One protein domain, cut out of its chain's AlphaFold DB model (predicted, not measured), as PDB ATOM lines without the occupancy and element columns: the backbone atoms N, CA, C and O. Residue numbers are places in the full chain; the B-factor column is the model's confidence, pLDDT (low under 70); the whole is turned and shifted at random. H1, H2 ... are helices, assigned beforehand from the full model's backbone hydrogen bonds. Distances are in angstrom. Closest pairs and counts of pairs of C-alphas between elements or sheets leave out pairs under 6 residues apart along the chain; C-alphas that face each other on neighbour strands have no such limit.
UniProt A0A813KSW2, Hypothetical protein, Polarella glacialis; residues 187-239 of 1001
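Overview. This is residues 187 to 239 of the 1001 residues of the protein "Hypothetical protein" of Polarella glacialis (UniProt A0A813KSW2). Three short helices, H1, H2 and H3, follow each other in a zigzag row, and one long helix, H4, folds back along that row and crosses over it. The chain goes out through the short helices, turns beyond H3 and returns as H4 to the neighbourhood of H1. The printed part has 53 residues with four named helices, in the order H1, H2, H3, H4, and no named strand; its class is all helix. It is compact, with a radius of gyration of the C-alphas of 10.8 A, and its spans are 33 by 17 by 16 A, only just a rod.

Arrangement. Begin with the longest helix, H4, residues 219 to 235. H3, residues 208 to 216, touches residues 220 to 225 of H4 alone; look at Gly 214 and Ala 222, their closest C-alphas, 4.1 A apart. These two helices form a helical hairpin, at a steep tilt of 43 degrees, opposite ways. H2, residues 199 to 206, touches H4 and is about perpendicular to it, at 89 degrees; their closest C-alphas, those of Pro 199 and Thr 229, are 6.4 A apart. H2 also touches H3, with the C-alphas of Lys 204 and Trp 211 closest at 5.3 A, at a steep tilt of 48 degrees, opposite ways. H1, residues 189 to 197, touches H2 in a second helical hairpin, at a steep tilt of 41 degrees, opposite ways; the closest C-alphas are those of Leu 195 and Leu 202, 5.8 A apart. H1 and H4 only just touch, only at their ends, with 3 pairs of C-alphas within 8 A; on H4 these are residues 232 to 233 alone, and the closest C-alphas, those of Leu 195 and Gln 233, are 6.2 A apart. H1 and H3 are apart. H2 and H4 are both hubs, touching 3 other helices each, and the helix packing is mostly crossed. In H1, H2, H3 and H4 every O i to N i+4 pair is within hydrogen-bond range.

Along the chain. Find C-alpha 219 at (39.659, 37.660, 58.765); from there H4 runs 24.1 A to C-alpha 235 at (22.969, 39.256, 41.471). Then find C-alpha 189 at (17.121, 25.828, 39.888), where H1 begins; it measures 12.3 A to C-alpha 197. H2 measures 10.0 A from C-alpha 199 to C-alpha 206, and H3 12.0 A from C-alpha 208 to C-alpha 216.

Size, cuts and confidence. Look for the two C-alphas farthest apart at Glu 218 and Thr 239, 34.8 A. The first and last printed C-alphas, those of Phe 187 and Thr 239, are 10.7 A apart. The printed part has no cut, and the links H1 to H2, H2 to H3 and H3 to H4 are tight. The mean pLDDT of the printed part is 89.2; the model's confidence is under 70 at residues 216 to 218, of which 216 belongs to H3.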
ATOM      1  N   PHE A 187      23.213  29.774  37.725       97.38
ATOM      2  CA  PHE A 187      22.921  28.549  38.456       97.38
ATOM      3  C   PHE A 187      21.683  27.843  37.900       97.38
ATOM      4  O   PHE A 187      20.783  28.480  37.352       97.38
ATOM      5  N   SER A 188      21.640  26.521  38.056       96.06
ATOM      6  CA  SER A 188      20.415  25.735  37.888       96.06
ATOM      7  C   SER A 188      19.387  26.111  38.966       96.06
ATOM      8  O   SER A 188      19.732  26.749  39.961       96.06
ATOM      9  N   GLU A 189      18.137  25.654  38.834       96.00
ATOM     10  CA  GLU A 189      17.121  25.828  39.888       96.00
ATOM     11  C   GLU A 189      17.608  25.293  41.248       96.00
ATOM     12  O   GLU A 189      17.431  25.935  42.283       96.00
ATOM     13  N   GLN A 190      18.300  24.147  41.239       96.44
ATOM     14  CA  GLN A 190      18.893  23.554  42.437       96.44
ATOM     15  C   GLN A 190      20.040  24.407  42.997       96.44
ATOM     16  O   GLN A 190      20.151  24.565  44.214       96.44
ATOM     17  N   GLY A 191      20.907  24.943  42.136       96.50
ATOM     18  CA  GLY A 191      21.979  25.842  42.561       96.50
ATOM     19  C   GLY A 191      21.436  27.135  43.167       96.50
ATOM     20  O   GLY A 191      21.918  27.575  44.206       96.50
ATOM     21  N   GLU A 192      20.380  27.704  42.591       96.12
ATOM     22  CA  GLU A 192      19.717  28.886  43.141       96.12
ATOM     23  C   GLU A 192      19.061  28.609  44.504       96.12
ATOM     24  O   GLU A 192      19.176  29.420  45.428       96.12
ATOM     25  N   GLU A 193      18.403  27.461  44.669       96.81
ATOM     26  CA  GLU A 193      17.866  27.049  45.970       96.81
ATOM     27  C   GLU A 193      18.985  26.869  47.005       96.81
ATOM     28  O   GLU A 193      18.856  27.322  48.149       96.81
ATOM     29  N   LEU A 194      20.112  26.266  46.609       96.25
ATOM     30  CA  LEU A 194      21.265  26.074  47.489       96.25
ATOM     31  C   LEU A 194      21.916  27.409  47.870       96.25
ATOM     32  O   LEU A 194      22.243  27.611  49.034       96.25
ATOM     33  N   LEU A 195      22.035  28.352  46.936       95.69
ATOM     34  CA  LEU A 195      22.532  29.708  47.190       95.69
ATOM     35  C   LEU A 195      21.696  30.445  48.253       95.69
ATOM     36  O   LEU A 195      22.241  31.181  49.080       95.69
ATOM     37  N   LYS A 196      20.375  30.234  48.254       94.56
ATOM     38  CA  LYS A 196      19.448  30.838  49.226       94.56
ATOM     39  C   LYS A 196      19.464  30.122  50.576       94.56
ATOM     40  O   LYS A 196      19.442  30.777  51.613       94.56
ATOM     41  N   SER A 197      19.471  28.791  50.566       96.12
ATOM     42  CA  SER A 197      19.300  27.970  51.774       96.12
ATOM     43  C   SER A 197      20.612  27.650  52.493       96.12
ATOM     44  O   SER A 197      20.653  27.670  53.723       96.12
ATOM     45  N   ASN A 198      21.682  27.370  51.749       96.31
ATOM     46  CA  ASN A 198      23.006  27.049  52.273       96.31
ATOM     47  C   ASN A 198      24.127  27.560  51.340       96.31
ATOM     48  O   ASN A 198      24.792  26.777  50.652       96.31
ATOM     49  N   PRO A 199      24.380  28.880  51.332       93.94
ATOM     50  CA  PRO A 199      25.371  29.481  50.444       93.94
ATOM     51  C   PRO A 199      26.794  28.946  50.642       93.94
ATOM     52  O   PRO A 199      27.587  28.956  49.705       93.94
ATOM     53  N   LYS A 200      27.140  28.453  51.839       91.56
ATOM     54  CA  LYS A 200      28.465  27.870  52.090       91.56
ATOM     55  C   LYS A 200      28.686  26.590  51.290       91.56
ATOM     56  O   LYS A 200      29.756  26.423  50.709       91.56
ATOM     57  N   ASP A 201      27.680  25.721  51.233       92.69
ATOM     58  CA  ASP A 201      27.747  24.489  50.443       92.69
ATOM     59  C   ASP A 201      27.793  24.801  48.945       92.69
ATOM     60  O   ASP A 201      28.545  24.158  48.209       92.69
ATOM     61  N   LEU A 202      27.073  25.839  48.503       95.50
ATOM     62  CA  LEU A 202      27.212  26.341  47.139       95.50
ATOM     63  C   LEU A 202      28.641  26.823  46.871       95.50
ATOM     64  O   LEU A 202      29.229  26.408  45.880       95.50
ATOM     65  N   MET A 203      29.225  27.658  47.734       94.56
ATOM     66  CA  MET A 203      30.583  28.175  47.532       94.56
ATOM     67  C   MET A 203      31.630  27.064  47.519       94.56
ATOM     68  O   MET A 203      32.516  27.072  46.668       94.56
ATOM     69  N   LYS A 204      31.487  26.066  48.394       91.75
ATOM     70  CA  LYS A 204      32.342  24.875  48.414       91.75
ATOM     71  C   LYS A 204      32.336  24.127  47.079       91.75
ATOM     72  O   LYS A 204      33.382  23.617  46.677       91.75
ATOM     73  N   ALA A 205      31.178  24.062  46.423       91.19
ATOM     74  CA  ALA A 205      31.003  23.431  45.120       91.19
ATOM     75  C   ALA A 205      31.449  24.343  43.964       91.19
ATOM     76  O   ALA A 205      32.185  23.918  43.078       91.19
ATOM     77  N   PHE A 206      31.028  25.606  43.970       92.44
ATOM     78  CA  PHE A 206      31.198  26.548  42.868       92.44
ATOM     79  C   PHE A 206      32.605  27.159  42.821       92.44
ATOM     80  O   PHE A 206      33.248  27.129  41.773       92.44
ATOM     81  N   LYS A 207      33.119  27.671  43.943       90.88
ATOM     82  CA  LYS A 207      34.438  28.322  44.060       90.88
ATOM     83  C   LYS A 207      35.199  27.740  45.252       90.88
ATOM     84  O   LYS A 207      35.348  28.370  46.300       90.88
ATOM     85  N   HIS A 208      35.634  26.489  45.090       87.19
ATOM     86  CA  HIS A 208      36.266  25.699  46.150       87.19
ATOM     87  C   HIS A 208      37.508  26.370  46.754       87.19
ATOM     88  O   HIS A 208      37.727  26.295  47.958       87.19
ATOM     89  N   ASP A 209      38.297  27.048  45.925       82.00
ATOM     90  CA  ASP A 209      39.484  27.817  46.298       82.00
ATOM     91  C   ASP A 209      39.154  28.996  47.229       82.00
ATOM     92  O   ASP A 209      39.802  29.175  48.266       82.00
ATOM     93  N   VAL A 210      38.100  29.755  46.911       85.25
ATOM     94  CA  VAL A 210      37.601  30.856  47.754       85.25
ATOM     95  C   VAL A 210      37.045  30.312  49.071       85.25
ATOM     96  O   VAL A 210      37.349  30.840  50.142       85.25
ATOM     97  N   TRP A 211      36.279  29.219  49.013       90.56
ATOM     98  CA  TRP A 211      35.745  28.554  50.204       90.56
ATOM     99  C   TRP A 211      36.852  28.037  51.129       90.56
ATOM    100  O   TRP A 211      36.837  28.324  52.325       90.56
ATOM    101  N   GLN A 212      37.842  27.330  50.581       81.50
ATOM    102  CA  GLN A 212      38.962  26.785  51.347       81.50
ATOM    103  C   GLN A 212      39.768  27.902  52.019       81.50
ATOM    104  O   GLN A 212      40.117  27.792  53.195       81.50
ATOM    105  N   SER A 213      40.014  28.998  51.297       76.94
ATOM    106  CA  SER A 213      40.702  30.173  51.839       76.94
ATOM    107  C   SER A 213      39.922  30.815  52.992       76.94
ATOM    108  O   SER A 213      40.526  31.263  53.965       76.94
ATOM    109  N   GLY A 214      38.587  30.829  52.918       83.31
ATOM    110  CA  GLY A 214      37.722  31.356  53.975       83.31
ATOM    111  C   GLY A 214      37.577  30.457  55.204       83.31
ATOM    112  O   GLY A 214      37.443  30.976  56.308       83.31
ATOM    113  N   GLU A 215      37.623  29.133  55.042       80.00
ATOM    114  CA  GLU A 215      37.535  28.180  56.164       80.00
ATOM    115  C   GLU A 215      38.865  28.023  56.918       80.00
ATOM    116  O   GLU A 215      38.866  27.762  58.121       80.00
ATOM    117  N   VAL A 216      40.001  28.180  56.228       65.75
ATOM    118  CA  VAL A 216      41.344  28.036  56.822       65.75
ATOM    119  C   VAL A 216      41.922  29.380  57.287       65.75
ATOM    120  O   VAL A 216      42.748  29.413  58.202       65.75
ATOM    121  N   GLY A 217      41.528  30.485  56.651       57.31
ATOM    122  CA  GLY A 217      42.139  31.800  56.841       57.31
ATOM    123  C   GLY A 217      41.632  32.593  58.050       57.31
ATOM    124  O   GLY A 217      40.522  32.408  58.543       57.31
ATOM    125  N   GLU A 218      42.454  33.548  58.497       60.25
ATOM    126  CA  GLU A 218      42.019  34.654  59.359       60.25
ATOM    127  C   GLU A 218      41.109  35.637  58.577       60.25
ATOM    128  O   GLU A 218      40.689  35.372  57.451       60.25
ATOM    129  N   SER A 219      40.777  36.790  59.173       72.25
ATOM    130  CA  SER A 219      39.659  37.660  58.765       72.25
ATOM    131  C   SER A 219      39.549  38.037  57.275       72.25
ATOM    132  O   SER A 219      38.442  38.332  56.838       72.25
ATOM    133  N   GLU A 220      40.628  38.042  56.483       73.75
ATOM    134  CA  GLU A 220      40.579  38.428  55.061       73.75
ATOM    135  C   GLU A 220      39.995  37.345  54.148       73.75
ATOM    136  O   GLU A 220      39.129  37.654  53.332       73.75
ATOM    137  N   GLY A 221      40.391  36.076  54.310       79.19
ATOM    138  CA  GLY A 221      39.812  34.969  53.537       79.19
ATOM    139  C   GLY A 221      38.323  34.795  53.845       79.19
ATOM    140  O   GLY A 221      37.506  34.617  52.943       79.19
ATOM    141  N   ALA A 222      37.959  34.935  55.123       84.56
ATOM    142  CA  ALA A 222      36.569  34.913  55.564       84.56
ATOM    143  C   ALA A 222      35.751  36.072  54.964       84.56
ATOM    144  O   ALA A 222      34.625  35.852  54.517       84.56
ATOM    145  N   LYS A 223      36.322  37.285  54.897       86.19
ATOM    146  CA  LYS A 223      35.695  38.441  54.233       86.19
ATOM    147  C   LYS A 223      35.514  38.208  52.738       86.19
ATOM    148  O   LYS A 223      34.425  38.446  52.238       86.19
ATOM    149  N   ALA A 224      36.532  37.703  52.041       86.69
ATOM    150  CA  ALA A 224      36.429  37.409  50.613       86.69
ATOM    151  C   ALA A 224      35.318  36.384  50.331       86.69
ATOM    152  O   ALA A 224      34.481  36.608  49.458       86.69
ATOM    153  N   LEU A 225      35.257  35.299  51.115       90.94
ATOM    154  CA  LEU A 225      34.186  34.306  51.022       90.94
ATOM    155  C   LEU A 225      32.805  34.924  51.285       90.94
ATOM    156  O   LEU A 225      31.849  34.600  50.580       90.94
ATOM    157  N   GLN A 226      32.701  35.815  52.274       93.31
ATOM    158  CA  GLN A 226      31.464  36.529  52.574       93.31
ATOM    159  C   GLN A 226      31.037  37.433  51.410       93.31
ATOM    160  O   GLN A 226      29.911  37.295  50.942       93.31
ATOM    161  N   THR A 227      31.922  38.292  50.897       93.00
ATOM    162  CA  THR A 227      31.626  39.188  49.766       93.00
ATOM    163  C   THR A 227      31.156  38.400  48.545       93.00
ATOM    164  O   THR A 227      30.074  38.662  48.030       93.00
ATOM    165  N   TRP A 228      31.894  37.354  48.150       94.25
ATOM    166  CA  TRP A 228      31.497  36.470  47.049       94.25
ATOM    167  C   TRP A 228      30.108  35.865  47.250       94.25
ATOM    168  O   TRP A 228      29.292  35.841  46.331       94.25
ATOM    169  N   THR A 229      29.852  35.361  48.457       95.00
ATOM    170  CA  THR A 229      28.571  34.748  48.806       95.00
ATOM    171  C   THR A 229      27.427  35.741  48.639       95.00
ATOM    172  O   THR A 229      26.432  35.435  47.983       95.00
ATOM    173  N   GLU A 230      27.567  36.927  49.225       95.06
ATOM    174  CA  GLU A 230      26.508  37.928  49.226       95.06
ATOM    175  C   GLU A 230      26.249  38.500  47.823       95.06
ATOM    176  O   GLU A 230      25.093  38.684  47.442       95.06
ATOM    177  N   ASP A 231      27.293  38.722  47.021       96.06
ATOM    178  CA  ASP A 231      27.157  39.174  45.631       96.06
ATOM    179  C   ASP A 231      26.420  38.151  44.769       96.06
ATOM    180  O   ASP A 231      25.523  38.501  43.996       96.06
ATOM    181  N   LEU A 232      26.767  36.868  44.911       96.31
ATOM    182  CA  LEU A 232      26.069  35.809  44.194       96.31
ATOM    183  C   LEU A 232      24.591  35.783  44.595       96.31
ATOM    184  O   LEU A 232      23.733  35.755  43.715       96.31
ATOM    185  N   GLN A 233      24.284  35.862  45.895       95.62
ATOM    186  CA  GLN A 233      22.903  35.860  46.398       95.62
ATOM    187  C   GLN A 233      22.060  37.001  45.822       95.62
ATOM    188  O   GLN A 233      20.876  36.801  45.547       95.62
ATOM    189  N   ARG A 234      22.658  38.181  45.638       94.94
ATOM    190  CA  ARG A 234      21.956  39.369  45.138       94.94
ATOM    191  C   ARG A 234      21.818  39.382  43.620       94.94
ATOM    192  O   ARG A 234      20.789  39.828  43.116       94.94
ATOM    193  N   TYR A 235      22.839  38.923  42.893       94.94
ATOM    194  CA  TYR A 235      22.969  39.256  41.471       94.94
ATOM    195  C   TYR A 235      23.064  38.047  40.523       94.94
ATOM    196  O   TYR A 235      22.802  38.195  39.327       94.94
ATOM    197  N   ALA A 236      23.436  36.847  40.993       91.81
ATOM    198  CA  ALA A 236      23.782  35.723  40.106       91.81
ATOM    199  C   ALA A 236      22.609  35.206  39.260       91.81
ATOM    200  O   ALA A 236      22.799  34.785  38.113       91.81
ATOM    201  N   CYS A 237      21.401  35.248  39.824       87.44
ATOM    202  CA  CYS A 237      20.185  34.727  39.200       87.44
ATOM    203  C   CYS A 237      19.376  35.797  38.452       87.44
ATOM    204  O   CYS A 237      18.289  35.515  37.958       87.44
ATOM    205  N   CYS A 238      19.893  37.023  38.327       92.25
ATOM    206  CA  CYS A 238      19.247  38.049  37.520       92.25
ATOM    207  C   CYS A 238      19.433  37.737  36.029       92.25
ATOM    208  O   CYS A 238      20.511  37.956  35.475       92.25
ATOM    209  N   THR A 239      18.379  37.240  35.383       95.50
ATOM    210  CA  THR A 239      18.316  37.050  33.929       95.50
ATOM    211  C   THR A 239      17.503  38.158  33.265       95.50
ATOM    212  O   THR A 239      16.683  38.827  33.903       95.50
TER     213      THR A 239